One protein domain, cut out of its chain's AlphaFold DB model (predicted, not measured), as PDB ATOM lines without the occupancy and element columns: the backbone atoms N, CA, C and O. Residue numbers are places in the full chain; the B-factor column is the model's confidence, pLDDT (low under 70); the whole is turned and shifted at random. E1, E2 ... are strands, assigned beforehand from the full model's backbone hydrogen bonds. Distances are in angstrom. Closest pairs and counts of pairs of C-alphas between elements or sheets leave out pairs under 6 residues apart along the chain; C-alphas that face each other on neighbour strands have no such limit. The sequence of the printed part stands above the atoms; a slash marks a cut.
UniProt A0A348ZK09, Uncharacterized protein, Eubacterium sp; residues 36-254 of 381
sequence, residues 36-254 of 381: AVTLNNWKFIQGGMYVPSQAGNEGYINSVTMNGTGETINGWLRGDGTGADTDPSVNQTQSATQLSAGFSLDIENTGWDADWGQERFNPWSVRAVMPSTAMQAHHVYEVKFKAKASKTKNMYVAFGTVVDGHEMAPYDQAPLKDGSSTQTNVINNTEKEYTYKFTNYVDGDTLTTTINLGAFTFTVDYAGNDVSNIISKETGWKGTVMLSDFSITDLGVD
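What this domain is: This is residues 36 to 254 of the 381 residues of an uncharacterized protein of Eubacterium sp (UniProt A0A348ZK09). Two strongly twisted sheets lie face to face as a sandwich, wound as a jelly roll, one long hairpin laid over both sheets in four nested antiparallel pairs: E4 with E12, E5 with E11, E6 with E10, E7 with E9. The far end of E7, residues 161 to 163, and E8, paired with it as a hairpin, make one corner, and the long loops with residues 48 to 57 and 79 to 87 reach one end of the longest axis. The printed part has 219 residues, with no named helix and twelve strands, E1 to E12 in order along the chain; the class is all strand, though under half of the residues, 92, are in named elements. One sheet runs E2, E4, E12, E6, E10, all antiparallel; the other, branched, holds E1, E3, E5, E7, E8, E9 and E11. The whole is compact, with a radius of gyration of the C-alphas of 17.0 A and spans of 54, 39 and 39 A.

Where its parts are: Find C-alpha 43 at (25.134, 19.117, -33.606), where E1, residues 43 to 46, begins. Then come E2, residues 59 to 66, which bends by 62 degrees at residue 62, E3, residues 92 to 95, E4, residues 103 to 109, and E5, residues 127 to 134. E6, residues 139 to 149, is 32.3 A long, and E7, residues 153 to 163, is 32.6 A. Next are E8, residues 166 to 168, E9, residues 184 to 187, E10, residues 192 to 199, and E11, residues 206 to 212. E12, residues 237 to 253, bends by 76 degrees at residue 240 and is 40.8 A long, ending at C-alpha 253 (34.741, 34.833, -56.206).

How they stand to each other: In the branched sheet, look at E1: E3 lies on one side, with N 44 and O 94 2.8 A apart, and E5 on the other, with N 43 and O 129 at 2.8 A. E11 is antiparallel to E5, with N 130 and O 209 at 2.8 A, and to E7, with N 160 and O 208 at 2.7 A. On the other side of E7 from E11 lie E9, with N 155 and O 185 at 2.8 A, and E8, with N 168 and O 161 at 2.8 A. In the other sheet, E2 and E10 are the edge strands; find N 65 and O 104 at 2.8 A for E2 and E4, N 105 and O 241 at 2.8 A for E4 and E12, N 146 and O 244 at 2.8 A for E12 and E6, and N 143 and O 196 at 2.8 A for E6 and E10. The facing parts of the two sheets are 7.7 A centre to centre, their best planes 34 degrees apart.

The domain as a whole: The C-alphas of Thr 82 and Val 253, the two farthest apart, are 54.2 A apart. The printed part has no cut. The links E1 to E2, E2 to E3, E4 to E5, E8 to E9 and E11 to E12 are long. The mean pLDDT of the printed part is 83.5; 41 residues are under 70, among them residues 48 to 57, 79 to 90 and 169 to 182.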
ATOM      1  N   ALA A  36      36.693  22.237 -51.977       79.81
ATOM      2  CA  ALA A  36      35.885  21.566 -50.964       79.81
ATOM      3  C   ALA A  36      36.202  22.146 -49.581       79.81
ATOM      4  O   ALA A  36      37.364  22.206 -49.165       79.81
ATOM      5  N   VAL A  37      35.165  22.557 -48.854       82.44
ATOM      6  CA  VAL A  37      35.332  23.148 -47.532       82.44
ATOM      7  C   VAL A  37      35.314  22.053 -46.467       82.44
ATOM      8  O   VAL A  37      34.501  21.130 -46.503       82.44
ATOM      9  N   THR A  38      36.240  22.135 -45.509       82.00
ATOM     10  CA  THR A  38      36.332  21.166 -44.408       82.00
ATOM     11  C   THR A  38      35.097  21.246 -43.512       82.00
ATOM     12  O   THR A  38      34.762  22.320 -43.019       82.00
ATOM     13  N   LEU A  39      34.444  20.104 -43.288       87.31
ATOM     14  CA  LEU A  39      33.273  19.995 -42.420       87.31
ATOM     15  C   LEU A  39      33.660  19.958 -40.936       87.31
ATOM     16  O   LEU A  39      34.771  19.571 -40.572       87.31
ATOM     17  N   ASN A  40      32.697  20.301 -40.084       91.81
ATOM     18  CA  ASN A  40      32.759  20.100 -38.640       91.81
ATOM     19  C   ASN A  40      31.888  18.908 -38.212       91.81
ATOM     20  O   ASN A  40      31.198  18.285 -39.019       91.81
ATOM     21  N   ASN A  41      31.884  18.614 -36.913       94.81
ATOM     22  CA  ASN A  41      30.975  17.628 -36.347       94.81
ATOM     23  C   ASN A  41      29.549  18.183 -36.263       94.81
ATOM     24  O   ASN A  41      29.333  19.320 -35.831       94.81
ATOM     25  N   TRP A  42      28.577  17.346 -36.618       97.50
ATOM     26  CA  TRP A  42      27.162  17.672 -36.491       97.50
ATOM     27  C   TRP A  42      26.764  17.929 -35.038       97.50
ATOM     28  O   TRP A  42      27.210  17.243 -34.114       97.50
ATOM     29  N   LYS A  43      25.863  18.893 -34.852       96.88
ATOM     30  CA  LYS A  43      25.134  19.117 -33.606       96.88
ATOM     31  C   LYS A  43      23.657  18.854 -33.832       96.88
ATOM     32  O   LYS A  43      23.106  19.254 -34.851       96.88
ATOM     33  N   PHE A  44      23.015  18.235 -32.861       95.94
ATOM     34  CA  PHE A  44      21.589  17.962 -32.871       95.94
ATOM     35  C   PHE A  44      20.962  18.703 -31.706       95.94
ATOM     36  O   PHE A  44      21.548  18.780 -30.624       95.94
ATOM     37  N   ILE A  45      19.802  19.295 -31.950       91.94
ATOM     38  CA  ILE A  45      19.102  20.101 -30.961       91.94
ATOM     39  C   ILE A  45      17.680  19.577 -30.850       91.94
ATOM     40  O   ILE A  45      16.969  19.507 -31.852       91.94
ATOM     41  N   GLN A  46      17.288  19.235 -29.629       86.88
ATOM     42  CA  GLN A  46      15.915  18.941 -29.251       86.88
ATOM     43  C   GLN A  46      15.284  20.223 -28.694       86.88
ATOM     44  O   GLN A  46      15.888  20.880 -27.838       86.88
ATOM     45  N   GLY A  47      14.097  20.580 -29.187       74.00
ATOM     46  CA  GLY A  47      13.337  21.711 -28.656       74.00
ATOM     47  C   GLY A  47      12.865  21.420 -27.230       74.00
ATOM     48  O   GLY A  47      12.418  20.312 -26.941       74.00
ATOM     49  N   GLY A  48      13.014  22.390 -26.332       64.38
ATOM     50  CA  GLY A  48      12.452  22.357 -24.984       64.38
ATOM     51  C   GLY A  48      10.963  22.706 -24.986       64.38
ATOM     52  O   GLY A  48      10.453  23.283 -25.948       64.38
ATOM     53  N   MET A  49      10.264  22.392 -23.894       60.69
ATOM     54  CA  MET A  49       8.854  22.757 -23.745       60.69
ATOM     55  C   MET A  49       8.760  24.226 -23.340       60.69
ATOM     56  O   MET A  49       9.391  24.663 -22.380       60.69
ATOM     57  N   TYR A  50       7.935  24.996 -24.048       54.59
ATOM     58  CA  TYR A  50       7.666  26.393 -23.689       54.59
ATOM     59  C   TYR A  50       6.783  26.506 -22.429       54.59
ATOM     60  O   TYR A  50       6.866  27.492 -21.700       54.59
ATOM     61  N   VAL A  51       5.958  25.483 -22.162       57.88
ATOM     62  CA  VAL A  51       5.100  25.362 -20.973       57.88
ATOM     63  C   VAL A  51       5.100  23.896 -20.514       57.88
ATOM     64  O   VAL A  51       4.298  23.114 -21.023       57.88
ATOM     65  N   PRO A  52       5.977  23.494 -19.578       51.56
ATOM     66  CA  PRO A  52       6.116  22.087 -19.188       51.56
ATOM     67  C   PRO A  52       4.849  21.448 -18.582       51.56
ATOM     68  O   PRO A  52       4.710  20.231 -18.573       51.56
ATOM     69  N   SER A  53       3.872  22.254 -18.149       52.28
ATOM     70  CA  SER A  53       2.571  21.778 -17.656       52.28
ATOM     71  C   SER A  53       1.529  21.468 -18.744       52.28
ATOM     72  O   SER A  53       0.467  20.932 -18.425       52.28
ATOM     73  N   GLN A  54       1.782  21.800 -20.017       55.31
ATOM     74  CA  GLN A  54       0.909  21.425 -21.134       55.31
ATOM     75  C   GLN A  54       1.485  20.209 -21.860       55.31
ATOM     76  O   GLN A  54       2.447  20.328 -22.612       55.31
ATOM     77  N   ALA A  55       0.874  19.045 -21.642       53.75
ATOM     78  CA  ALA A  55       1.248  17.813 -22.325       53.75
ATOM     79  C   ALA A  55       1.019  17.917 -23.846       53.75
ATOM     80  O   ALA A  55      -0.058  18.333 -24.282       53.75
ATOM     81  N   GLY A  56       1.996  17.476 -24.644       59.47
ATOM     82  CA  GLY A  56       1.850  17.312 -26.091       59.47
ATOM     83  C   GLY A  56       2.403  18.470 -26.915       59.47
ATOM     84  O   GLY A  56       1.819  18.827 -27.937       59.47
ATOM     85  N   ASN A  57       3.511  19.079 -26.491       64.44
ATOM     86  CA  ASN A  57       4.222  20.074 -27.293       64.44
ATOM     87  C   ASN A  57       5.736  19.853 -27.270       64.44
ATOM     88  O   ASN A  57       6.500  20.694 -26.790       64.44
ATOM     89  N   GLU A  58       6.161  18.678 -27.730       71.94
ATOM     90  CA  GLU A  58       7.560  18.291 -27.651       71.94
ATOM     91  C   GLU A  58       8.070  17.757 -28.988       71.94
ATOM     92  O   GLU A  58       7.560  16.789 -29.554       71.94
ATOM     93  N   GLY A  59       9.140  18.367 -29.484       79.00
ATOM     94  CA  GLY A  59       9.935  17.804 -30.559       79.00
ATOM     95  C   GLY A  59      11.031  16.911 -29.993       79.00
ATOM     96  O   GLY A  59      12.136  17.407 -29.799       79.00
ATOM     97  N   TYR A  60      10.759  15.625 -29.738       86.12
ATOM     98  CA  TYR A  60      11.765  14.703 -29.202       86.12
ATOM     99  C   TYR A  60      12.669  14.104 -30.278       86.12
ATOM    100  O   TYR A  60      12.249  13.819 -31.403       86.12
ATOM    101  N   ILE A  61      13.914  13.844 -29.881       92.12
ATOM    102  CA  ILE A  61      14.854  13.010 -30.623       92.12
ATOM    103  C   ILE A  61      14.985  11.688 -29.867       92.12
ATOM    104  O   ILE A  61      15.366  11.663 -28.701       92.12
ATOM    105  N   ASN A  62      14.694  10.572 -30.530       93.75
ATOM    106  CA  ASN A  62      14.927   9.246 -29.955       93.75
ATOM    107  C   ASN A  62      16.409   8.895 -30.009       93.75
ATOM    108  O   ASN A  62      17.019   8.495 -29.015       93.75
ATOM    109  N   SER A  63      16.983   9.031 -31.200       96.69
ATOM    110  CA  SER A  63      18.380   8.728 -31.455       96.69
ATOM    111  C   SER A  63      18.865   9.391 -32.738       96.69
ATOM    112  O   SER A  63      18.085   9.766 -33.616       96.69
ATOM    113  N   VAL A  64      20.181   9.498 -32.849       98.31
ATOM    114  CA  VAL A  64      20.883   9.826 -34.084       98.31
ATOM    115  C   VAL A  64      21.914   8.745 -34.332       98.31
ATOM    116  O   VAL A  64      22.628   8.377 -33.410       98.31
ATOM    117  N   THR A  65      22.028   8.264 -35.564       98.12
ATOM    118  CA  THR A  65      23.144   7.419 -36.001       98.12
ATOM    119  C   THR A  65      23.910   8.135 -37.103       98.12
ATOM    120  O   THR A  65      23.329   8.514 -38.119       98.12
ATOM    121  N   MET A  66      25.211   8.328 -36.923       96.56
ATOM    122  CA  MET A  66      26.072   8.979 -37.903       96.56
ATOM    123  C   MET A  66      26.429   8.005 -39.032       96.56
ATOM    124  O   MET A  66      26.884   6.882 -38.793       96.56
ATOM    125  N   ASN A  67      26.242   8.434 -40.282       88.38
ATOM    126  CA  ASN A  67      26.554   7.604 -41.444       88.38
ATOM    127  C   ASN A  67      28.066   7.342 -41.535       88.38
ATOM    128  O   ASN A  67      28.882   8.215 -41.253       88.38
ATOM    129  N   GLY A  68      28.458   6.139 -41.952       87.06
ATOM    130  CA  GLY A  68      29.864   5.767 -42.155       87.06
ATOM    131  C   GLY A  68      30.648   5.461 -40.874       87.06
ATOM    132  O   GLY A  68      31.456   4.538 -40.890       87.06
ATOM    133  N   THR A  69      30.392   6.167 -39.767       90.25
ATOM    134  CA  THR A  69      31.049   5.906 -38.473       90.25
ATOM    135  C   THR A  69      30.253   4.961 -37.576       90.25
ATOM    136  O   THR A  69      30.839   4.240 -36.773       90.25
ATOM    137  N   GLY A  70      28.921   4.957 -37.699       90.31
ATOM    138  CA  GLY A  70      28.029   4.193 -36.822       90.31
ATOM    139  C   GLY A  70      27.907   4.764 -35.406       90.31
ATOM    140  O   GLY A  70      27.255   4.152 -34.561       90.31
ATOM    141  N   GLU A  71      28.510   5.929 -35.131       95.38
ATOM    142  CA  GLU A  71      28.351   6.630 -33.856       95.38
ATOM    143  C   GLU A  71      26.864   6.879 -33.592       95.38
ATOM    144  O   GLU A  71      26.157   7.410 -34.449       95.38
ATOM    145  N   THR A  72      26.397   6.501 -32.404       97.19
ATOM    146  CA  THR A  72      25.009   6.711 -31.991       97.19
ATOM    147  C   THR A  72      24.951   7.740 -30.868       97.19
ATOM    148  O   THR A  72      25.713   7.653 -29.908       97.19
ATOM    149  N   ILE A  73      24.033   8.696 -30.992       96.94
ATOM    150  CA  ILE A  73      23.712   9.704 -29.980       96.94
ATOM    151  C   ILE A  73      22.294   9.425 -29.486       96.94
ATOM    152  O   ILE A  73      21.331   9.469 -30.251       96.94
ATOM    153  N   ASN A  74      22.164   9.127 -28.205       94.00
ATOM    154  CA  ASN A  74      20.944   8.678 -27.544       94.00
ATOM    155  C   ASN A  74      20.878   9.269 -26.120       94.00
ATOM    156  O   ASN A  74      21.641  10.171 -25.783       94.00
ATOM    157  N   GLY A  75      19.916   8.833 -25.301       88.44
ATOM    158  CA  GLY A  75      19.771   9.336 -23.928       88.44
ATOM    159  C   GLY A  75      19.248  10.772 -23.838       88.44
ATOM    160  O   GLY A  75      19.534  11.468 -22.868       88.44
ATOM    161  N   TRP A  76      18.503  11.225 -24.848       88.00
ATOM    162  CA  TRP A  76      17.805  12.506 -24.809       88.00
ATOM    163  C   TRP A  76      16.797  12.518 -23.663       88.00
ATOM    164  O   TRP A  76      15.984  11.600 -23.528       88.00
ATOM    165  N   LEU A  77      16.860  13.554 -22.829       81.94
ATOM    166  CA  LEU A  77      15.926  13.701 -21.722       81.94
ATOM    167  C   LEU A  77      14.532  14.005 -22.278       81.94
ATOM    168  O   LEU A  77      14.381  14.733 -23.267       81.94
ATOM    169  N   ARG A  78      13.519  13.451 -21.621       79.38
ATOM    170  CA  ARG A  78      12.108  13.709 -21.909       79.38
ATOM    171  C   ARG A  78      11.495  14.436 -20.729       79.38
ATOM    172  O   ARG A  78      11.869  14.129 -19.599       79.38
ATOM    173  N   GLY A  79      10.592  15.376 -21.005       69.44
ATOM    174  CA  GLY A  79       9.860  16.072 -19.951       69.44
ATOM    175  C   GLY A  79       9.064  15.074 -19.118       69.44
ATOM    176  O   GLY A  79       8.525  14.103 -19.659       69.44
ATOM    177  N   ASP A  80       9.015  15.290 -17.807       66.19
ATOM    178  CA  ASP A  80       8.209  14.467 -16.899       66.19
ATOM    179  C   ASP A  80       6.773  15.004 -16.745       66.19
ATOM    180  O   ASP A  80       5.938  14.372 -16.097       66.19
ATOM    181  N   GLY A  81       6.472  16.142 -17.390       59.00
ATOM    182  CA  GLY A  81       5.152  16.770 -17.419       59.00
ATOM    183  C   GLY A  81       4.764  17.421 -16.094       59.00
ATOM    184  O   GLY A  81       3.593  17.744 -15.886       59.00
ATOM    185  N   THR A  82       5.721  17.584 -15.172       58.16
ATOM    186  CA  THR A  82       5.457  18.101 -13.824       58.16
ATOM    187  C   THR A  82       5.483  19.622 -13.755       58.16
ATOM    188  O   THR A  82       4.967  20.192 -12.790       58.16
ATOM    189  N   GLY A  83       6.030  20.310 -14.763       54.72
ATOM    190  CA  GLY A  83       6.027  21.773 -14.784       54.72
ATOM    191  C   GLY A  83       7.015  22.431 -13.815       54.72
ATOM    192  O   GLY A  83       6.944  23.646 -13.635       54.72
ATOM    193  N   ALA A  84       7.892  21.665 -13.161       53.91
ATOM    194  CA  ALA A  84       8.866  22.180 -12.198       53.91
ATOM    195  C   ALA A  84      10.100  22.791 -12.892       53.91
ATOM    196  O   ALA A  84      10.465  22.376 -13.983       53.91
ATOM    197  N   ASP A  85      10.824  23.706 -12.233       47.25
ATOM    198  CA  ASP A  85      12.117  24.239 -12.730       47.25
ATOM    199  C   ASP A  85      13.204  23.148 -12.907       47.25
ATOM    200  O   ASP A  85      14.265  23.392 -13.482       47.25
ATOM    201  N   THR A  86      12.951  21.944 -12.388       49.34
ATOM    202  CA  THR A  86      13.772  20.738 -12.551       49.34
ATOM    203  C   THR A  86      13.311  19.833 -13.695       49.34
ATOM    204  O   THR A  86      13.964  18.820 -13.945       49.34
ATOM    205  N   ASP A  87      12.204  20.162 -14.364       56.75
ATOM    206  CA  ASP A  87      11.706  19.442 -15.535       56.75
ATOM    207  C   ASP A  87      12.745  19.592 -16.666       56.75
ATOM    208  O   ASP A  87      13.140  20.713 -17.014       56.75
ATOM    209  N   PRO A  88      13.249  18.491 -17.252       53.56
ATOM    210  CA  PRO A  88      14.219  18.515 -18.346       53.56
ATOM    211  C   PRO A  88      13.649  19.070 -19.663       53.56
ATOM    212  O   PRO A  88      14.279  18.922 -20.714       53.56
ATOM    213  N   SER A  89      12.511  19.766 -19.615       56.81
ATOM    214  CA  SER A  89      11.903  20.584 -20.664       56.81
ATOM    215  C   SER A  89      12.785  21.726 -21.201       56.81
ATOM    216  O   SER A  89      12.290  22.656 -21.838       56.81
ATOM    217  N   VAL A  90      14.093  21.684 -20.961       63.16
ATOM    218  CA  VAL A  90      15.104  22.603 -21.477       63.16
ATOM    219  C   VAL A  90      15.572  22.170 -22.867       63.16
ATOM    220  O   VAL A  90      15.640  20.983 -23.185       63.16
ATOM    221  N   ASN A  91      15.939  23.142 -23.707       76.81
ATOM    222  CA  ASN A  91      16.582  22.864 -24.993       76.81
ATOM    223  C   ASN A  91      17.825  21.992 -24.772       76.81
ATOM    224  O   ASN A  91      18.759  22.407 -24.081       76.81
ATOM    225  N   GLN A  92      17.871  20.820 -25.398       84.56
ATOM    226  CA  GLN A  92      19.030  19.932 -25.316       84.56
ATOM    227  C   GLN A  92      19.846  20.024 -26.590       84.56
ATOM    228  O   GLN A  92      19.303  20.016 -27.691       84.56
ATOM    229  N   THR A  93      21.164  20.092 -26.442       92.25
ATOM    230  CA  THR A  93      22.101  20.013 -27.562       92.25
ATOM    231  C   THR A  93      23.065  18.872 -27.309       92.25
ATOM    232  O   THR A  93      23.752  18.860 -26.290       92.25
ATOM    233  N   GLN A  94      23.155  17.948 -28.258       94.56
ATOM    234  CA  GLN A  94      24.178  16.907 -28.278       94.56
ATOM    235  C   GLN A  94      24.983  17.017 -29.574       94.56
ATOM    236  O   GLN A  94      24.495  17.535 -30.577       94.56
ATOM    237  N   SER A  95      26.245  16.600 -29.554       96.75
ATOM    238  CA  SER A  95      27.151  16.718 -30.704       96.75
ATOM    239  C   SER A  95      27.754  15.366 -31.034       96.75
ATOM    240  O   SER A  95      28.096  14.616 -30.124       96.75
ATOM    241  N   ALA A  96      27.929  15.093 -32.324       95.75
ATOM    242  CA  ALA A  96      28.757  13.983 -32.765       95.75
ATOM    243  C   ALA A  96      30.216  14.235 -32.365       95.75
ATOM    244  O   ALA A  96      30.699  15.376 -32.346       95.75
ATOM    245  N   THR A  97      30.939  13.167 -32.065       94.50
ATOM    246  CA  THR A  97      32.376  13.201 -31.781       94.50
ATOM    247  C   THR A  97      33.204  12.920 -33.029       94.50
ATOM    248  O   THR A  97      34.361  13.337 -33.093       94.50
ATOM    249  N   GLN A  98      32.600  12.314 -34.056       88.94
ATOM    250  CA  GLN A  98      33.255  12.007 -35.322       88.94
ATOM    251  C   GLN A  98      32.656  12.789 -36.498       88.94
ATOM    252  O   GLN A  98      31.461  13.094 -36.547       88.94
ATOM    253  N   LEU A  99      33.512  13.104 -37.475       89.31
ATOM    254  CA  LEU A  99      33.096  13.730 -38.727       89.31
ATOM    255  C   LEU A  99      32.241  12.760 -39.545       89.31
ATOM    256  O   LEU A  99      32.581  11.589 -39.697       89.31
ATOM    257  N   SER A 100      31.161  13.276 -40.125       90.88
ATOM    258  CA  SER A 100      30.317  12.527 -41.050       90.88
ATOM    259  C   SER A 100      29.620  13.462 -42.035       90.88
ATOM    260  O   SER A 100      29.153  14.541 -41.668       90.88
ATOM    261  N   ALA A 101      29.490  13.007 -43.281       92.94
ATOM    262  CA  ALA A 101      28.712  13.672 -44.325       92.94
ATOM    263  C   ALA A 101      27.201  13.375 -44.228       92.94
ATOM    264  O   ALA A 101      26.438  13.719 -45.126       92.94
ATOM    265  N   GLY A 102      26.741  12.706 -43.169       94.88
ATOM    266  CA  GLY A 102      25.329  12.381 -43.027       94.88
ATOM    267  C   GLY A 102      24.955  11.708 -41.716       94.88
ATOM    268  O   GLY A 102      25.801  11.309 -40.912       94.88
ATOM    269  N   PHE A 103      23.658  11.559 -41.512       98.44
ATOM    270  CA  PHE A 103      23.085  10.949 -40.325       98.44
ATOM    271  C   PHE A 103      21.712  10.343 -40.628       98.44
ATOM    272  O   PHE A 103      21.049  10.693 -41.604       98.44
ATOM    273  N   SER A 104      21.271   9.472 -39.731       98.38
ATOM    274  CA  SER A 104      19.895   9.022 -39.582       98.38
ATOM    275  C   SER A 104      19.370   9.543 -38.247       98.38
ATOM    276  O   SER A 104      19.911   9.197 -37.200       98.38
ATOM    277  N   LEU A 105      18.351  10.395 -38.281       98.38
ATOM    278  CA  LEU A 105      17.740  11.039 -37.122       98.38
ATOM    279  C   LEU A 105      16.344  10.452 -36.901       98.38
ATOM    280  O   LEU A 105      15.478  10.592 -37.764       98.38
ATOM    281  N   ASP A 106      16.128   9.815 -35.753       97.62
ATOM    282  CA  ASP A 106      14.822   9.303 -35.342       97.62
ATOM    283  C   ASP A 106      14.102  10.332 -34.463       97.62
ATOM    284  O   ASP A 106      14.584  10.706 -33.390       97.62
ATOM    285  N   ILE A 107      12.963  10.815 -34.952       94.00
ATOM    286  CA  ILE A 107      12.199  11.920 -34.377       94.00
ATOM    287  C   ILE A 107      10.885  11.377 -33.835       94.00
ATOM    288  O   ILE A 107      10.134  10.685 -34.529       94.00
ATOM    289  N   GLU A 108      10.560  11.799 -32.620       89.50
ATOM    290  CA  GLU A 108       9.234  11.664 -32.044       89.50
ATOM    291  C   GLU A 108       8.714  13.045 -31.651       89.50
ATOM    292  O   GLU A 108       8.809  13.487 -30.513       89.50
ATOM    293  N   ASN A 109       8.142  13.741 -32.619       86.56
ATOM    294  CA  ASN A 109       7.466  14.996 -32.379       86.56
ATOM    295  C   ASN A 109       5.991  14.731 -32.051       86.56
ATOM    296  O   ASN A 109       5.253  14.160 -32.865       86.56
ATOM    297  N   THR A 110       5.585  15.104 -30.844       77.69
ATOM    298  CA  THR A 110       4.265  14.828 -30.266       77.69
ATOM    299  C   THR A 110       3.269  15.963 -30.476       77.69
ATOM    300  O   THR A 110       2.081  15.740 -30.243       77.69
ATOM    301  N   GLY A 111       3.701  17.146 -30.935       71.19
ATOM    302  CA  GLY A 111       2.809  18.297 -31.015       71.19
ATOM    303  C   GLY A 111       3.448  19.668 -31.281       71.19
ATOM    304  O   GLY A 111       4.383  19.815 -32.058       71.19
ATOM    305  N   TRP A 112       2.849  20.712 -30.708       63.78
ATOM    306  CA  TRP A 112       2.743  22.059 -31.299       63.78
ATOM    307  C   TRP A 112       3.996  22.978 -31.267       63.78
ATOM    308  O   TRP A 112       3.984  24.019 -30.607       63.78
ATOM    309  N   ASP A 113       5.046  22.682 -32.042       71.94
ATOM    310  CA  ASP A 113       6.245  23.541 -32.172       71.94
ATOM    311  C   ASP A 113       5.977  24.853 -32.960       71.94
ATOM    312  O   ASP A 113       6.459  25.053 -34.078       71.94
ATOM    313  N   ALA A 114       5.193  25.777 -32.410       69.94
ATOM    314  CA  ALA A 114       4.921  27.084 -33.017       69.94
ATOM    315  C   ALA A 114       5.853  28.197 -32.517       69.94
ATOM    316  O   ALA A 114       6.257  28.204 -31.352       69.94
ATOM    317  N   ASP A 115       6.158  29.169 -33.387       71.44
ATOM    318  CA  ASP A 115       6.742  30.445 -32.961       71.44
ATOM    319  C   ASP A 115       5.629  31.366 -32.435       71.44
ATOM    320  O   ASP A 115       4.834  31.946 -33.191       71.44
ATOM    321  N   TRP A 116       5.530  31.450 -31.109       67.81
ATOM    322  CA  TRP A 116       4.472  32.186 -30.428       67.81
ATOM    323  C   TRP A 116       4.540  33.686 -30.727       67.81
ATOM    324  O   TRP A 116       5.532  34.363 -30.470       67.81
ATOM    325  N   GLY A 117       3.426  34.228 -31.224       72.25
ATOM    326  CA  GLY A 117       3.285  35.651 -31.532       72.25
ATOM    327  C   GLY A 117       3.742  36.061 -32.935       72.25
ATOM    328  O   GLY A 117       3.615  37.238 -33.264       72.25
ATOM    329  N   GLN A 118       4.235  35.125 -33.757       76.06
ATOM    330  CA  GLN A 118       4.621  35.387 -35.154       76.06
ATOM    331  C   GLN A 118       3.805  34.598 -36.191       76.06
ATOM    332  O   GLN A 118       3.870  34.943 -37.369       76.06
ATOM    333  N   GLU A 119       3.050  33.571 -35.774       84.25
ATOM    334  CA  GLU A 119       2.250  32.694 -36.658       84.25
ATOM    335  C   GLU A 119       3.083  32.024 -37.773       84.25
ATOM    336  O   GLU A 119       2.674  31.921 -38.930       84.25
ATOM    337  N   ARG A 120       4.288  31.569 -37.410       83.75
ATOM    338  CA  ARG A 120       5.261  30.888 -38.283       83.75
ATOM    339  C   ARG A 120       5.707  29.579 -37.634       83.75
ATOM    340  O   ARG A 120       5.526  29.391 -36.426       83.75
ATOM    341  N   PHE A 121       6.280  28.659 -38.414       79.81
ATOM    342  CA  PHE A 121       6.873  27.456 -37.818       79.81
ATOM    343  C   PHE A 121       8.058  27.826 -36.909       79.81
ATOM    344  O   PHE A 121       8.779  28.788 -37.179       79.81
ATOM    345  N   ASN A 122       8.263  27.070 -35.826       79.00
ATOM    346  CA  ASN A 122       9.287  27.363 -34.825       79.00
ATOM    347  C   ASN A 122      10.701  26.956 -35.298       79.00
ATOM    348  O   ASN A 122      10.976  25.756 -35.435       79.00
ATOM    349  N   PRO A 123      11.645  27.903 -35.463       69.12
ATOM    350  CA  PRO A 123      13.030  27.614 -35.851       69.12
ATOM    351  C   PRO A 123      13.901  27.119 -34.680       69.12
ATOM    352  O   PRO A 123      15.110  26.936 -34.839       69.12
ATOM    353  N   TRP A 124      13.339  26.959 -33.480       71.69
ATOM    354  CA  TRP A 124      14.014  26.457 -32.278       71.69
ATOM    355  C   TRP A 124      13.595  25.034 -31.889       71.69
ATOM    356  O   TRP A 124      13.997  24.550 -30.834       71.69
ATOM    357  N   SER A 125      12.850  24.361 -32.764       81.19
ATOM    358  CA  SER A 125      12.418  22.967 -32.640       81.19
ATOM    359  C   SER A 125      13.550  21.964 -32.961       81.19
ATOM    360  O   SER A 125      14.738  22.305 -32.876       81.19
ATOM    361  N   VAL A 126      13.203  20.713 -33.309       90.94
ATOM    362  CA  VAL A 126      14.171  19.660 -33.680       90.94
ATOM    363  C   VAL A 126      15.037  20.109 -34.853       90.94
ATOM    364  O   VAL A 126      14.525  20.438 -35.928       90.94
ATOM    365  N   ARG A 127      16.360  20.100 -34.664       92.69
ATOM    366  CA  ARG A 127      17.327  20.571 -35.664       92.69
ATOM    367  C   ARG A 127      18.573  19.708 -35.742       92.69
ATOM    368  O   ARG A 127      19.084  19.251 -34.721       92.69
ATOM    369  N   ALA A 128      19.117  19.607 -36.948       96.81
ATOM    370  CA  ALA A 128      20.496  19.200 -37.191       96.81
ATOM    371  C   ALA A 128      21.297  20.406 -37.695       96.81
ATOM    372  O   ALA A 128      20.848  21.136 -38.577       96.81
ATOM    373  N   VAL A 129      22.478  20.633 -37.132       96.00
ATOM    374  CA  VAL A 129      23.308  21.812 -37.382       96.00
ATOM    375  C   VAL A 129      24.706  21.364 -37.776       96.00
ATOM    376  O   VAL A 129      25.398  20.712 -36.993       96.00
ATOM    377  N   MET A 130      25.139  21.766 -38.965       95.94
ATOM    378  CA  MET A 130      26.544  21.778 -39.354       95.94
ATOM    379  C   MET A 130      27.131  23.123 -38.904       95.94
ATOM    380  O   MET A 130      26.772  24.160 -39.475       95.94
ATOM    381  N   PRO A 131      27.973  23.148 -37.857       88.75
ATOM    382  CA  PRO A 131      28.433  24.395 -37.268       88.75
ATOM    383  C   PRO A 131      29.489  25.103 -38.133       88.75
ATOM    384  O   PRO A 131      30.063  24.531 -39.062       88.75
ATOM    385  N   SER A 132      29.737  26.363 -37.765       81.50
ATOM    386  CA  SER A 132      30.604  27.354 -38.405       81.50
ATOM    387  C   SER A 132      31.797  26.802 -39.182       81.50
ATOM    388  O   SER A 132      32.826  26.425 -38.625       81.50
ATOM    389  N   THR A 133      31.678  26.865 -40.498       85.19
ATOM    390  CA  THR A 133      32.732  26.576 -41.464       85.19
ATOM    391  C   THR A 133      33.295  27.896 -41.999       85.19
ATOM    392  O   THR A 133      32.517  28.803 -42.261       85.19
ATOM    393  N   ALA A 134      34.612  28.062 -42.140       86.69
ATOM    394  CA  ALA A 134      35.187  29.344 -42.573       86.69
ATOM    395  C   ALA A 134      34.718  29.757 -43.984       86.69
ATOM    396  O   ALA A 134      34.629  28.918 -44.878       86.69
ATOM    397  N   MET A 135      34.462  31.053 -44.182       85.25
ATOM    398  CA  MET A 135      34.070  31.630 -45.472       85.25
ATOM    399  C   MET A 135      34.993  32.778 -45.892       85.25
ATOM    400  O   MET A 135      35.649  33.424 -45.076       85.25
ATOM    401  N   GLN A 136      34.997  33.063 -47.188       83.69
ATOM    402  CA  GLN A 136      35.639  34.205 -47.821       83.69
ATOM    403  C   GLN A 136      34.560  35.190 -48.279       83.69
ATOM    404  O   GLN A 136      33.474  34.808 -48.730       83.69
ATOM    405  N   ALA A 137      34.838  36.483 -48.126       82.00
ATOM    406  CA  ALA A 137      33.930  37.539 -48.558       82.00
ATOM    407  C   ALA A 137      33.733  37.491 -50.080       82.00
ATOM    408  O   ALA A 137      34.688  37.273 -50.825       82.00
ATOM    409  N   HIS A 138      32.503  37.728 -50.536       79.62
ATOM    410  CA  HIS A 138      32.118  37.751 -51.953       79.62
ATOM    411  C   HIS A 138      32.340  36.451 -52.737       79.62
ATOM    412  O   HIS A 138      32.172  36.447 -53.954       79.62
ATOM    413  N   HIS A 139      32.680  35.347 -52.079       87.69
ATOM    414  CA  HIS A 139      32.705  34.041 -52.722       87.69
ATOM    415  C   HIS A 139      31.293  33.461 -52.853       87.69
ATOM    416  O   HIS A 139      30.392  33.792 -52.069       87.69
ATOM    417  N   VAL A 140      31.100  32.624 -53.868       86.94
ATOM    418  CA  VAL A 140      29.900  31.811 -54.068       86.94
ATOM    419  C   VAL A 140      30.117  30.476 -53.372       86.94
ATOM    420  O   VAL A 140      31.095  29.786 -53.637       86.94
ATOM    421  N   TYR A 141      29.181  30.101 -52.511       90.19
ATOM    422  CA  TYR A 141      29.185  28.812 -51.837       90.19
ATOM    423  C   TYR A 141      28.054  27.944 -52.361       90.19
ATOM    424  O   TYR A 141      26.945  28.430 -52.596       90.19
ATOM    425  N   GLU A 142      28.348  26.660 -52.528       91.06
ATOM    426  CA  GLU A 142      27.390  25.610 -52.846       91.06
ATOM    427  C   GLU A 142      27.281  24.661 -51.652       91.06
ATOM    428  O   GLU A 142      28.278  24.094 -51.209       91.06
ATOM    429  N   VAL A 143      26.067  24.483 -51.136       93.38
ATOM    430  CA  VAL A 143      25.743  23.460 -50.140       93.38
ATOM    431  C   VAL A 143      24.914  22.383 -50.821       93.38
ATOM    432  O   VAL A 143      23.892  22.688 -51.436       93.38
ATOM    433  N   LYS A 144      25.349  21.129 -50.704       93.62
ATOM    434  CA  LYS A 144      24.686  19.958 -51.285       93.62
ATOM    435  C   LYS A 144      24.468  18.885 -50.243       93.62
ATOM    436  O   LYS A 144      25.300  18.725 -49.357       93.62
ATOM    437  N   PHE A 145      23.361  18.165 -50.363       95.88
ATOM    438  CA  PHE A 145      23.100  16.935 -49.623       95.88
ATOM    439  C   PHE A 145      21.957  16.158 -50.270       95.88
ATOM    440  O   PHE A 145      21.154  16.707 -51.026       95.88
ATOM    441  N   LYS A 146      21.837  14.884 -49.914       96.69
ATOM    442  CA  LYS A 146      20.666  14.062 -50.206       96.69
ATOM    443  C   LYS A 146      19.846  13.856 -48.949       96.69
ATOM    444  O   LYS A 146      20.403  13.737 -47.859       96.69
ATOM    445  N   ALA A 147      18.527  13.807 -49.093       97.94
ATOM    446  CA  ALA A 147      17.635  13.538 -47.979       97.94
ATOM    447  C   ALA A 147      16.431  12.677 -48.374       97.94
ATOM    448  O   ALA A 147      15.915  12.757 -49.492       97.94
ATOM    449  N   LYS A 148      15.972  11.875 -47.412       97.81
ATOM    450  CA  LYS A 148      14.694  11.150 -47.419       97.81
ATOM    451  C   LYS A 148      14.156  11.025 -46.000       97.81
ATOM    452  O   LYS A 148      14.891  11.176 -45.028       97.81
ATOM    453  N   ALA A 149      12.881  10.699 -45.880       98.38
ATOM    454  CA  ALA A 149      12.228  10.411 -44.616       98.38
ATOM    455  C   ALA A 149      11.373   9.145 -44.722       98.38
ATOM    456  O   ALA A 149      10.915   8.780 -45.801       98.38
ATOM    457  N   SER A 150      11.120   8.475 -43.599       98.06
ATOM    458  CA  SER A 150      10.300   7.253 -43.569       98.06
ATOM    459  C   SER A 150       8.864   7.472 -44.069       98.06
ATOM    460  O   SER A 150       8.210   6.534 -44.519       98.06
ATOM    461  N   LYS A 151       8.386   8.717 -44.022       96.06
ATOM    462  CA  LYS A 151       7.129   9.205 -44.597       96.06
ATOM    463  C   LYS A 151       7.272  10.689 -44.936       96.06
ATOM    464  O   LYS A 151       8.300  11.282 -44.622       96.06
ATOM    465  N   THR A 152       6.256  11.284 -45.559       96.25
ATOM    466  CA  THR A 152       6.244  12.721 -45.868       96.25
ATOM    467  C   THR A 152       6.607  13.548 -44.637       96.25
ATOM    468  O   THR A 152       6.046  13.328 -43.561       96.25
ATOM    469  N   LYS A 153       7.564  14.459 -44.806       95.44
ATOM    470  CA  LYS A 153       8.065  15.355 -43.768       95.44
ATOM    471  C   LYS A 153       8.425  16.703 -44.383       95.44
ATOM    472  O   LYS A 153       9.115  16.764 -45.402       95.44
ATOM    473  N   ASN A 154       7.977  17.771 -43.736       94.44
ATOM    474  CA  ASN A 154       8.404  19.128 -44.050       94.44
ATOM    475  C   ASN A 154       9.822  19.381 -43.511       94.44
ATOM    476  O   ASN A 154      10.192  18.908 -42.435       94.44
ATOM    477  N   MET A 155      10.620  20.127 -44.267       93.56
ATOM    478  CA  MET A 155      12.010  20.451 -43.957       93.56
ATOM    479  C   MET A 155      12.280  21.911 -44.307       93.56
ATOM    480  O   MET A 155      11.839  22.392 -45.348       93.56
ATOM    481  N   TYR A 156      13.055  22.608 -43.478       91.81
ATOM    482  CA  TYR A 156      13.522  23.958 -43.791       91.81
ATOM    483  C   TYR A 156      15.028  24.091 -43.575       91.81
ATOM    484  O   TYR A 156      15.544  23.752 -42.508       91.81
ATOM    485  N   VAL A 157      15.736  24.596 -44.584       91.50
ATOM    486  CA  VAL A 157      17.200  24.704 -44.598       91.50
ATOM    487  C   VAL A 157      17.621  26.157 -44.424       91.50
ATOM    488  O   VAL A 157      17.414  26.982 -45.306       91.50
ATOM    489  N   ALA A 158      18.256  26.473 -43.302       89.56
ATOM    490  CA  ALA A 158      18.719  27.817 -42.987       89.56
ATOM    491  C   ALA A 158      20.247  27.902 -43.047       89.56
ATOM    492  O   ALA A 158      20.947  26.968 -42.653       89.56
ATOM    493  N   PHE A 159      20.773  29.051 -43.469       89.50
ATOM    494  CA  PHE A 159      22.215  29.303 -43.533       89.50
ATOM    495  C   PHE A 159      22.571  30.477 -42.624       89.50
ATOM    496  O   PHE A 159      22.229  31.593 -42.949       89.50
ATOM    497  N   GLY A 160      23.221  30.275 -41.484       87.75
ATOM    498  CA  GLY A 160      23.665  31.350 -40.587       87.75
ATOM    499  C   GLY A 160      25.091  31.820 -40.872       87.75
ATOM    500  O   GLY A 160      25.890  31.091 -41.463       87.75
ATOM    501  N   THR A 161      25.439  33.014 -40.388       87.94
ATOM    502  CA  THR A 161      26.820  33.513 -40.413       87.94
ATOM    503  C   THR A 161      27.166  34.331 -39.174       87.94
ATOM    504  O   THR A 161      26.289  34.766 -38.431       87.94
ATOM    505  N   VAL A 162      28.460  34.554 -38.955       80.94
ATOM    506  CA  VAL A 162      28.982  35.495 -37.966       80.94
ATOM    507  C   VAL A 162      29.614  36.654 -38.717       80.94
ATOM    508  O   VAL A 162      30.438  36.441 -39.600       80.94
ATOM    509  N   VAL A 163      29.254  37.881 -38.347       72.38
ATOM    510  CA  VAL A 163      29.891  39.097 -38.863       72.38
ATOM    511  C   VAL A 163      30.388  39.912 -37.683       72.38
ATOM    512  O   VAL A 163      29.617  40.271 -36.789       72.38
ATOM    513  N   ASP A 164      31.684  40.239 -37.670       70.81
ATOM    514  CA  ASP A 164      32.290  41.059 -36.610       70.81
ATOM    515  C   ASP A 164      32.118  40.439 -35.194       70.81
ATOM    516  O   ASP A 164      32.073  41.161 -34.192       70.81
ATOM    517  N   GLY A 165      32.022  39.107 -35.099       69.94
ATOM    518  CA  GLY A 165      31.792  38.378 -33.843       69.94
ATOM    519  C   GLY A 165      30.340  38.379 -33.348       69.94
ATOM    520  O   GLY A 165      30.090  38.019 -32.199       69.94
ATOM    521  N   HIS A 166      29.388  38.798 -34.185       71.69
ATOM    522  CA  HIS A 166      27.958  38.719 -33.906       71.69
ATOM    523  C   HIS A 166      27.295  37.728 -34.857       71.69
ATOM    524  O   HIS A 166      27.439  37.857 -36.073       71.69
ATOM    525  N   GLU A 167      26.552  36.771 -34.304       75.50
ATOM    526  CA  GLU A 167      25.677  35.915 -35.100       75.50
ATOM    527  C   GLU A 167      24.654  36.785 -35.830       75.50
ATOM    528  O   GLU A 167      24.008  37.662 -35.246       75.50
ATOM    529  N   MET A 168      24.555  36.567 -37.132       72.25
ATOM    530  CA  MET A 168      23.523  37.148 -37.964       72.25
ATOM    531  C   MET A 168      22.420  36.125 -38.184       72.25
ATOM    532  O   MET A 168      22.667  34.917 -38.207       72.25
ATOM    533  N   ALA A 169      21.201  36.646 -38.356       68.69
ATOM    534  CA  ALA A 169      20.071  35.852 -38.807       68.69
ATOM    535  C   ALA A 169      20.449  35.082 -40.082       68.69
ATOM    536  O   ALA A 169      21.370  35.506 -40.797       68.69
ATOM    537  N   PRO A 170      19.775  33.959 -40.365       67.88
ATOM    538  CA  PRO A 170      20.110  33.185 -41.536       67.88
ATOM    539  C   PRO A 170      20.041  34.027 -42.825       67.88
ATOM    540  O   PRO A 170      19.322  35.017 -42.911       67.88
ATOM    541  N   TYR A 171      20.772  33.627 -43.863       66.31
ATOM    542  CA  TYR A 171      20.731  34.176 -45.216       66.31
ATOM    543  C   TYR A 171      19.352  34.008 -45.882       66.31
ATOM    544  O   TYR A 171      19.233  34.273 -47.068       66.31
ATOM    545  N   ASP A 172      18.308  33.613 -45.150       60.31
ATOM    546  CA  ASP A 172      16.911  33.608 -45.600       60.31
ATOM    547  C   ASP A 172      16.424  34.969 -46.131       60.31
ATOM    548  O   ASP A 172      15.487  35.027 -46.923       60.31
ATOM    549  N   GLN A 173      17.104  36.064 -45.771       54.22
ATOM    550  CA  GLN A 173      16.843  37.405 -46.305       54.22
ATOM    551  C   GLN A 173      17.551  37.697 -47.638       54.22
ATOM    552  O   GLN A 173      17.263  38.714 -48.272       54.22
ATOM    553  N   ALA A 174      18.508  36.863 -48.050       56.62
ATOM    554  CA  ALA A 174      19.228  36.997 -49.311       56.62
ATOM    555  C   ALA A 174      18.734  35.938 -50.316       56.62
ATOM    556  O   ALA A 174      18.546  34.780 -49.949       56.62
ATOM    557  N   PRO A 175      18.534  36.288 -51.598       57.59
ATOM    558  CA  PRO A 175      18.076  35.324 -52.591       57.59
ATOM    559  C   PRO A 175      19.146  34.260 -52.872       57.59
ATOM    560  O   PRO A 175      20.319  34.579 -53.092       57.59
ATOM    561  N   LEU A 176      18.719  32.997 -52.912       68.06
ATOM    562  CA  LEU A 176      19.511  31.894 -53.453       68.06
ATOM    563  C   LEU A 176      19.694  32.092 -54.966       68.06
ATOM    564  O   LEU A 176      18.771  32.500 -55.670       68.06
ATOM    565  N   LYS A 177      20.903  31.826 -55.467       63.19
ATOM    566  CA  LYS A 177      21.293  32.082 -56.865       63.19
ATOM    567  C   LYS A 177      20.894  30.979 -57.842       63.19
ATOM    568  O   LYS A 177      20.897  31.213 -59.044       63.19
ATOM    569  N   ASP A 178      20.590  29.786 -57.353       60.47
ATOM    570  CA  ASP A 178      20.255  28.621 -58.182       60.47
ATOM    571  C   ASP A 178      18.784  28.564 -58.617       60.47
ATOM    572  O   ASP A 178      18.395  27.644 -59.331       60.47
ATOM    573  N   GLY A 179      17.964  29.537 -58.210       53.22
ATOM    574  CA  GLY A 179      16.537  29.539 -58.521       53.22
ATOM    575  C   GLY A 179      15.741  28.464 -57.774       53.22
ATOM    576  O   GLY A 179      14.576  28.257 -58.112       53.22
ATOM    577  N   SER A 180      16.327  27.801 -56.763       58.72
ATOM    578  CA  SER A 180      15.601  26.894 -55.872       58.72
ATOM    579  C   SER A 180      14.416  27.628 -55.246       58.72
ATOM    580  O   SER A 180      14.578  28.654 -54.575       58.72
ATOM    581  N   SER A 181      13.208  27.101 -55.454       52.56
ATOM    582  CA  SER A 181      11.981  27.650 -54.888       52.56
ATOM    583  C   SER A 181      11.926  27.351 -53.390       52.56
ATOM    584  O   SER A 181      11.371  26.350 -52.949       52.56
ATOM    585  N   THR A 182      12.493  28.280 -52.625       68.00
ATOM    586  CA  THR A 182      12.487  28.373 -51.162       68.00
ATOM    587  C   THR A 182      13.372  27.361 -50.425       68.00
ATOM    588  O   THR A 182      13.604  26.223 -50.824       68.00
ATOM    589  N   GLN A 183      13.876  27.805 -49.281       85.56
ATOM    590  CA  GLN A 183      14.550  26.974 -48.287       85.56
ATOM    591  C   GLN A 183      13.602  25.947 -47.631       85.56
ATOM    592  O   GLN A 183      14.065  25.058 -46.916       85.56
ATOM    593  N   THR A 184      12.297  26.032 -47.909       89.69
ATOM    594  CA  THR A 184      11.247  25.110 -47.464       89.69
ATOM    595  C   THR A 184      11.073  23.978 -48.472       89.69
ATOM    596  O   THR A 184      10.949  24.201 -49.669       89.69
ATOM    597  N   ASN A 185      11.081  22.741 -47.988       91.31
ATOM    598  CA  ASN A 185      11.137  21.538 -48.807       91.31
ATOM    599  C   ASN A 185      10.272  20.425 -48.205       91.31
ATOM    600  O   ASN A 185      10.043  20.381 -46.998       91.31
ATOM    601  N   VAL A 186       9.834  19.490 -49.051       94.12
ATOM    602  CA  VAL A 186       9.178  18.245 -48.626       94.12
ATOM    603  C   VAL A 186      10.079  17.067 -48.977       94.12
ATOM    604  O   VAL A 186      10.438  16.878 -50.143       94.12
ATOM    605  N   ILE A 187      10.408  16.260 -47.971       95.62
ATOM    606  CA  ILE A 187      11.085  14.968 -48.128       95.62
ATOM    607  C   ILE A 187      10.083  13.833 -47.898       95.62
ATOM    608  O   ILE A 187       9.087  13.983 -47.190       95.62
ATOM    609  N   ASN A 188      10.319  12.687 -48.530       96.12
ATOM    610  CA  ASN A 188       9.481  11.495 -48.413       96.12
ATOM    611  C   ASN A 188      10.361  10.235 -48.485       96.12
ATOM    612  O   ASN A 188      11.573  10.331 -48.322       96.12
ATOM    613  N   ASN A 189       9.774   9.062 -48.729       96.44
ATOM    614  CA  ASN A 189      10.505   7.788 -48.786       96.44
ATOM    615  C   ASN A 189      11.501   7.667 -49.954       96.44
ATOM    616  O   ASN A 189      12.287   6.721 -49.990       96.44
ATOM    617  N   THR A 190      11.477   8.608 -50.896       96.00
ATOM    618  CA  THR A 190      12.390   8.672 -52.033       96.00
ATOM    619  C   THR A 190      13.503   9.663 -51.735       96.00
ATOM    620  O   THR A 190      13.253  10.809 -51.364       96.00
ATOM    621  N   GLU A 191      14.743   9.217 -51.920       95.75
ATOM    622  CA  GLU A 191      15.917  10.075 -51.797       95.75
ATOM    623  C   GLU A 191      15.925  11.147 -52.880       95.75
ATOM    624  O   GLU A 191      15.722  10.860 -54.061       95.75
ATOM    625  N   LYS A 192      16.156  12.390 -52.463       94.62
ATOM    626  CA  LYS A 192      16.297  13.541 -53.350       94.62
ATOM    627  C   LYS A 192      17.548  14.315 -52.991       94.62
ATOM    628  O   LYS A 192      17.895  14.422 -51.819       94.62
ATOM    629  N   GLU A 193      18.199  14.858 -54.009       93.56
ATOM    630  CA  GLU A 193      19.329  15.765 -53.851       93.56
ATOM    631  C   GLU A 193      18.835  17.211 -53.765       93.56
ATOM    632  O   GLU A 193      17.954  17.626 -54.519       93.56
ATOM    633  N   TYR A 194      19.425  17.969 -52.847       92.06
ATOM    634  CA  TYR A 194      19.171  19.385 -52.629       92.06
ATOM    635  C   TYR A 194      20.479  20.144 -52.831       92.06
ATOM    636  O   TYR A 194      21.515  19.768 -52.282       92.06
ATOM    637  N   THR A 195      20.424  21.209 -53.625       91.25
ATOM    638  CA  THR A 195      21.551  22.106 -53.889       91.25
ATOM    639  C   THR A 195      21.119  23.524 -53.554       91.25
ATOM    640  O   THR A 195      20.041  23.938 -53.972       91.25
ATOM    641  N   TYR A 196      21.960  24.242 -52.812       89.75
ATOM    642  CA  TYR A 196      21.760  25.643 -52.457       89.75
ATOM    643  C   TYR A 196      23.003  26.452 -52.806       89.75
ATOM    644  O   TYR A 196      24.097  26.148 -52.326       89.75
ATOM    645  N   LYS A 197      22.838  27.510 -53.603       88.00
ATOM    646  CA  LYS A 197      23.908  28.452 -53.956       88.00
ATOM    647  C   LYS A 197      23.630  29.846 -53.435       88.00
ATOM    648  O   LYS A 197      22.568  30.412 -53.689       88.00
ATOM    649  N   PHE A 198      24.615  30.454 -52.788       84.56
ATOM    650  CA  PHE A 198      24.536  31.850 -52.361       84.56
ATOM    651  C   PHE A 198      25.908  32.514 -52.365       84.56
ATOM    652  O   PHE A 198      26.947  31.861 -52.296       84.56
ATOM    653  N   THR A 199      25.911  33.841 -52.444       84.75
ATOM    654  CA  THR A 199      27.134  34.642 -52.355       84.75
ATOM    655  C   THR A 199      27.251  35.277 -50.982       84.75
ATOM    656  O   THR A 199      26.290  35.844 -50.459       84.75
ATOM    657  N   ASN A 200      28.456  35.254 -50.415       84.69
ATOM    658  CA  ASN A 200      28.756  35.905 -49.146       84.69
ATOM    659  C   ASN A 200      28.879  37.439 -49.286       84.69
ATOM    660  O   ASN A 200      29.966  38.001 -49.172       84.69
ATOM    661  N   TYR A 201      27.769  38.133 -49.560       77.50
ATOM    662  CA  TYR A 201      27.739  39.602 -49.699       77.50
ATOM    663  C   TYR A 201      27.794  40.368 -48.374       77.50
ATOM    664  O   TYR A 201      27.957  41.588 -48.372       77.50
ATOM    665  N   VAL A 202      27.599  39.670 -47.256       75.62
ATOM    666  CA  VAL A 202      27.566  40.268 -45.914       75.62
ATOM    667  C   VAL A 202      28.933  40.260 -45.234       75.62
ATOM    668  O   VAL A 202      29.028  40.665 -44.079       75.62
ATOM    669  N   ASP A 203      29.973  39.819 -45.948       80.75
ATOM    670  CA  ASP A 203      31.326  39.635 -45.423       80.75
ATOM    671  C   ASP A 203      31.335  38.734 -44.172       80.75
ATOM    672  O   ASP A 203      32.004  39.024 -43.182       80.75
ATOM    673  N   GLY A 204      30.541  37.661 -44.218       81.25
ATOM    674  CA  GLY A 204      30.434  36.649 -43.173       81.25
ATOM    675  C   GLY A 204      31.736  35.887 -42.976       81.25
ATOM    676  O   GLY A 204      32.351  35.450 -43.949       81.25
ATOM    677  N   ASP A 205      32.136  35.703 -41.721       83.31
ATOM    678  CA  ASP A 205      33.348  34.974 -41.340       83.31
ATOM    679  C   ASP A 205      33.140  33.450 -41.428       83.31
ATOM    680  O   ASP A 205      34.087  32.687 -41.638       83.31
ATOM    681  N   THR A 206      31.896  32.989 -41.248       89.62
ATOM    682  CA  THR A 206      31.561  31.561 -41.160       89.62
ATOM    683  C   THR A 206      30.228  31.214 -41.810       89.62
ATOM    684  O   THR A 206      29.318  32.034 -41.792       89.62
ATOM    685  N   LEU A 207      30.060  29.967 -42.240       91.19
ATOM    686  CA  LEU A 207      28.801  29.360 -42.651       91.19
ATOM    687  C   LEU A 207      28.335  28.345 -41.610       91.19
ATOM    688  O   LEU A 207      29.044  27.382 -41.327       91.19
ATOM    689  N   THR A 208      27.122  28.514 -41.100       92.88
ATOM    690  CA  THR A 208      26.406  27.484 -40.339       92.88
ATOM    691  C   THR A 208      25.236  27.002 -41.184       92.88
ATOM    692  O   THR A 208      24.449  27.825 -41.632       92.88
ATOM    693  N   THR A 209      25.084  25.695 -41.391       94.06
ATOM    694  CA  THR A 209      23.898  25.138 -42.071       94.06
ATOM    695  C   THR A 209      23.002  24.456 -41.048       94.06
ATOM    696  O   THR A 209      23.466  23.595 -40.304       94.06
ATOM    697  N   THR A 210      21.723  24.816 -41.017       93.81
ATOM    698  CA  THR A 210      20.727  24.270 -40.090       93.81
ATOM    699  C   THR A 210      19.600  23.616 -40.871       93.81
ATOM    700  O   THR A 210      18.938  24.267 -41.674       93.81
ATOM    701  N   ILE A 211      19.343  22.343 -40.592       94.75
ATOM    702  CA  ILE A 211      18.203  21.587 -41.104       94.75
ATOM    703  C   ILE A 211      17.143  21.539 -40.001       94.75
ATOM    704  O   ILE A 211      17.349  20.911 -38.962       94.75
ATOM    705  N   ASN A 212      16.027  22.233 -40.212       92.81
ATOM    706  CA  ASN A 212      14.900  22.294 -39.285       92.81
ATOM    707  C   ASN A 212      13.906  21.181 -39.617       92.81
ATOM    708  O   ASN A 212      13.444  21.072 -40.756       92.81
ATOM    709  N   LEU A 213      13.616  20.359 -38.610       93.56
ATOM    710  CA  LEU A 213      12.867  19.106 -38.714       93.56
ATOM    711  C   LEU A 213      11.815  18.960 -37.598       93.56
ATOM    712  O   LEU A 213      11.263  17.874 -37.423       93.56
ATOM    713  N   GLY A 214      11.513  20.024 -36.849       89.44
ATOM    714  CA  GLY A 214      10.376  20.058 -35.922       89.44
ATOM    715  C   GLY A 214       9.026  20.069 -36.634       89.44
ATOM    716  O   GLY A 214       8.960  19.842 -37.843       89.44
ATOM    717  N   ALA A 215       7.944  20.295 -35.895       86.88
ATOM    718  CA  ALA A 215       6.606  20.387 -36.480       86.88
ATOM    719  C   ALA A 215       6.426  21.704 -37.264       86.88
ATOM    720  O   ALA A 215       6.907  22.763 -36.864       86.88
ATOM    721  N   PHE A 216       5.705  21.644 -38.384       89.56
ATOM    722  CA  PHE A 216       5.401  22.794 -39.241       89.56
ATOM    723  C   PHE A 216       3.921  23.159 -39.099       89.56
ATOM    724  O   PHE A 216       3.102  22.898 -39.978       89.56
ATOM    725  N   THR A 217       3.555  23.748 -37.964       86.12
ATOM    726  CA  THR A 217       2.159  24.087 -37.613       86.12
ATOM    727  C   THR A 217       1.571  25.231 -38.450       86.12
ATOM    728  O   THR A 217       0.348  25.390 -38.528       86.12
ATOM    729  N   PHE A 218       2.431  25.985 -39.136       88.69
ATOM    730  CA  PHE A 218       2.090  27.065 -40.056       88.69
ATOM    731  C   PHE A 218       2.729  26.834 -41.425       88.69
ATOM    732  O   PHE A 218       3.766  26.189 -41.548       88.69
ATOM    733  N   THR A 219       2.123  27.424 -42.452       91.12
ATOM    734  CA  THR A 219       2.646  27.464 -43.826       91.12
ATOM    735  C   THR A 219       3.294  28.811 -44.130       91.12
ATOM    736  O   THR A 219       3.227  29.295 -45.253       91.12
ATOM    737  N   VAL A 220       3.889  29.438 -43.117       87.88
ATOM    738  CA  VAL A 220       4.629  30.693 -43.247       87.88
ATOM    739  C   VAL A 220       6.056  30.430 -42.796       87.88
ATOM    740  O   VAL A 220       6.269  29.904 -41.699       87.88
ATOM    741  N   ASP A 221       7.016  30.750 -43.662       84.44
ATOM    742  CA  ASP A 221       8.430  30.543 -43.379       84.44
ATOM    743  C   ASP A 221       8.996  31.554 -42.376       84.44
ATOM    744  O   ASP A 221       8.332  32.508 -41.963       84.44
ATOM    745  N   TYR A 222      10.248  31.346 -41.970       77.44
ATOM    746  CA  TYR A 222      10.896  32.210 -40.987       77.44
ATOM    747  C   TYR A 222      11.040  33.665 -41.470       77.44
ATOM    748  O   TYR A 222      10.879  34.599 -40.679       77.44
ATOM    749  N   ALA A 223      11.234  33.881 -42.775       77.00
ATOM    750  CA  ALA A 223      11.265  35.211 -43.384       77.00
ATOM    751  C   ALA A 223       9.866  35.860 -43.470       77.00
ATOM    752  O   ALA A 223       9.753  37.087 -43.530       77.00
ATOM    753  N   GLY A 224       8.796  35.075 -43.341       81.69
ATOM    754  CA  GLY A 224       7.408  35.532 -43.347       81.69
ATOM    755  C   GLY A 224       6.693  35.329 -44.667       81.69
ATOM    756  O   GLY A 224       5.635  35.922 -44.871       81.69
ATOM    757  N   ASN A 225       7.275  34.538 -45.561       84.06
ATOM    758  CA  ASN A 225       6.678  34.221 -46.844       84.06
ATOM    759  C   ASN A 225       5.651  33.105 -46.667       84.06
ATOM    760  O   ASN A 225       5.892  32.137 -45.946       84.06
ATOM    761  N   ASP A 226       4.525  33.224 -47.366       87.81
ATOM    762  CA  ASP A 226       3.585  32.119 -47.513       87.81
ATOM    763  C   ASP A 226       4.219  31.024 -48.382       87.81
ATOM    764  O   ASP A 226       4.661  31.273 -49.505       87.81
ATOM    765  N   VAL A 227       4.280  29.816 -47.831       89.69
ATOM    766  CA  VAL A 227       4.825  28.605 -48.455       89.69
ATOM    767  C   VAL A 227       3.777  27.487 -48.520       89.69
ATOM    768  O   VAL A 227       4.115  26.311 -48.664       89.69
ATOM    769  N   SER A 228       2.489  27.833 -48.424       92.44
ATOM    770  CA  SER A 228       1.358  26.892 -48.509       92.44
ATOM    771  C   SER A 228       1.256  26.157 -49.847       92.44
ATOM    772  O   SER A 228       0.666  25.081 -49.923       92.44
ATOM    773  N   ASN A 229       1.873  26.691 -50.901       92.06
ATOM    774  CA  ASN A 229       2.008  26.030 -52.198       92.06
ATOM    775  C   ASN A 229       3.078  24.920 -52.215       92.06
ATOM    776  O   ASN A 229       3.167  24.190 -53.201       92.06
ATOM    777  N   ILE A 230       3.900  24.806 -51.166       90.50
ATOM    778  CA  ILE A 230       5.008  23.844 -51.061       90.50
ATOM    779  C   ILE A 230       4.722  22.810 -49.974       90.50
ATOM    780  O   ILE A 230       4.937  21.617 -50.191       90.50
ATOM    781  N   ILE A 231       4.240  23.262 -48.814       92.12
ATOM    782  CA  ILE A 231       3.996  22.419 -47.640       92.12
ATOM    783  C   ILE A 231       2.555  22.540 -47.148       92.12
ATOM    784  O   ILE A 231       1.921  23.587 -47.259       92.12
ATOM    785  N   SER A 232       2.064  21.476 -46.518       92.50
ATOM    786  CA  SER A 232       0.861  21.506 -45.685       92.50
ATOM    787  C   SER A 232       1.235  21.561 -44.204       92.50
ATOM    788  O   SER A 232       2.358  21.229 -43.821       92.50
ATOM    789  N   LYS A 233       0.291  21.984 -43.354       91.31
ATOM    790  CA  LYS A 233       0.495  22.005 -41.900       91.31
ATOM    791  C   LYS A 233       0.777  20.598 -41.368       91.31
ATOM    792  O   LYS A 233       0.076  19.645 -41.699       91.31
ATOM    793  N   GLU A 234       1.755  20.505 -40.481       89.69
ATOM    794  CA  GLU A 234       2.189  19.294 -39.796       89.69
ATOM    795  C   GLU A 234       2.244  19.601 -38.296       89.69
ATOM    796  O   GLU A 234       3.155  20.279 -37.832       89.69
ATOM    797  N   THR A 235       1.242  19.153 -37.535       83.00
ATOM    798  CA  THR A 235       1.119  19.449 -36.093       83.00
ATOM    799  C   THR A 235       1.889  18.487 -35.197       83.00
ATOM    800  O   THR A 235       1.844  18.644 -33.988       83.00
ATOM    801  N   GLY A 236       2.555  17.491 -35.777       86.38
ATOM    802  CA  GLY A 236       3.365  16.489 -35.095       86.38
ATOM    803  C   GLY A 236       3.894  15.481 -36.111       86.38
ATOM    804  O   GLY A 236       3.340  15.333 -37.206       86.38
ATOM    805  N   TRP A 237       4.982  14.788 -35.779       91.94
ATOM    806  CA  TRP A 237       5.615  13.860 -36.710       91.94
ATOM    807  C   TRP A 237       6.463  12.805 -36.007       91.94
ATOM    808  O   TRP A 237       7.307  13.120 -35.180       91.94
ATOM    809  N   LYS A 238       6.290  11.541 -36.400       93.19
ATOM    810  CA  LYS A 238       7.090  10.416 -35.895       93.19
ATOM    811  C   LYS A 238       7.702   9.642 -37.046       93.19
ATOM    812  O   LYS A 238       6.956   9.218 -37.938       93.19
ATOM    813  N   GLY A 239       9.007   9.428 -37.011       96.38
ATOM    814  CA  GLY A 239       9.713   8.686 -38.043       96.38
ATOM    815  C   GLY A 239      11.191   9.028 -38.114       96.38
ATOM    816  O   GLY A 239      11.735   9.733 -37.272       96.38
ATOM    817  N   THR A 240      11.830   8.557 -39.177       98.12
ATOM    818  CA  THR A 240      13.269   8.719 -39.371       98.12
ATOM    819  C   THR A 240      13.545   9.608 -40.572       98.12
ATOM    820  O   THR A 240      12.960   9.403 -41.636       98.12
ATOM    821  N   VAL A 241      14.443  10.576 -40.412       98.50
ATOM    822  CA  VAL A 241      15.007  11.391 -41.493       98.50
ATOM    823  C   VAL A 241      16.436  10.931 -41.740       98.50
ATOM    824  O   VAL A 241      17.233  10.858 -40.809       98.50
ATOM    825  N   MET A 242      16.772  10.636 -42.989       98.44
ATOM    826  CA  MET A 242      18.131  10.304 -43.403       98.44
ATOM    827  C   MET A 242      18.681  11.437 -44.260       98.44
ATOM    828  O   MET A 242      18.035  11.838 -45.229       98.44
ATOM    829  N   LEU A 243      19.877  11.906 -43.919       98.50
ATOM    830  CA  LEU A 243      20.657  12.861 -44.696       98.50
ATOM    831  C   LEU A 243      22.000  12.223 -45.056       98.50
ATOM    832  O   LEU A 243      22.640  11.605 -44.205       98.50
ATOM    833  N   SER A 244      22.430  12.355 -46.303       96.94
ATOM    834  CA  SER A 244      23.692  11.812 -46.816       96.94
ATOM    835  C   SER A 244      24.364  12.791 -47.773       96.94
ATOM    836  O   SER A 244      23.775  13.799 -48.163       96.94
ATOM    837  N   ASP A 245      25.614  12.495 -48.130       95.06
ATOM    838  CA  ASP A 245      26.393  13.236 -49.124       95.06
ATOM    839  C   ASP A 245      26.437  14.755 -48.870       95.06
ATOM    840  O   ASP A 245      26.429  15.554 -49.804       95.06
ATOM    841  N   PHE A 246      26.463  15.166 -47.596       96.75
ATOM    842  CA  PHE A 246      26.576  16.572 -47.233       96.75
ATOM    843  C   PHE A 246      27.942  17.124 -47.639       96.75
ATOM    844  O   PHE A 246      28.981  16.599 -47.231       96.75
ATOM    845  N   SER A 247      27.943  18.230 -48.374       93.94
ATOM    846  CA  SER A 247      29.157  18.939 -48.764       93.94
ATOM    847  C   SER A 247      28.938  20.443 -48.828       93.94
ATOM    848  O   SER A 247      27.849  20.913 -49.165       93.94
ATOM    849  N   ILE A 248      30.011  21.184 -48.569       93.69
ATOM    850  CA  ILE A 248      30.101  22.623 -48.801       93.69
ATOM    851  C   ILE A 248      31.277  22.845 -49.750       93.69
ATOM    852  O   ILE A 248      32.382  22.374 -49.477       93.69
ATOM    853  N   THR A 249      31.049  23.580 -50.830       92.12
ATOM    854  CA  THR A 249      32.066  23.894 -51.837       92.12
ATOM    855  C   THR A 249      32.164  25.403 -52.012       92.12
ATOM    856  O   THR A 249      31.151  26.081 -52.185       92.12
ATOM    857  N   ASP A 250      33.383  25.932 -51.968       90.69
ATOM    858  CA  ASP A 250      33.694  27.305 -52.355       90.69
ATOM    859  C   ASP A 250      33.928  27.339 -53.871       90.69
ATOM    860  O   ASP A 250      34.949  26.848 -54.353       90.69
ATOM    861  N   LEU A 251      32.974  27.899 -54.620       88.44
ATOM    862  CA  LEU A 251      33.039  28.033 -56.083       88.44
ATOM    863  C   LEU A 251      33.859  29.262 -56.526       88.44
ATOM    864  O   LEU A 251      33.836  29.669 -57.689       88.44
ATOM    865  N   GLY A 252      34.557  29.907 -55.587       84.69
ATOM    866  CA  GLY A 252      35.374  31.083 -55.828       84.69
ATOM    867  C   GLY A 252      34.592  32.394 -55.817       84.69
ATOM    868  O   GLY A 252      33.424  32.475 -55.433       84.69
ATOM    869  N   VAL A 253      35.279  33.466 -56.212       82.06
ATOM    870  CA  VAL A 253      34.741  34.833 -56.206       82.06
ATOM    871  C   VAL A 253      33.551  34.939 -57.155       82.06
ATOM    872  O   VAL A 253      33.645  34.565 -58.324       82.06
ATOM    873  N   ASP A 254      32.457  35.523 -56.673       77.06
ATOM    874  CA  ASP A 254      31.304  35.848 -57.501       77.06
ATOM    875  C   ASP A 254      31.706  36.792 -58.653       77.06
ATOM    876  O   ASP A 254      32.211  37.887 -58.384       77.06
TER     877      ASP A 254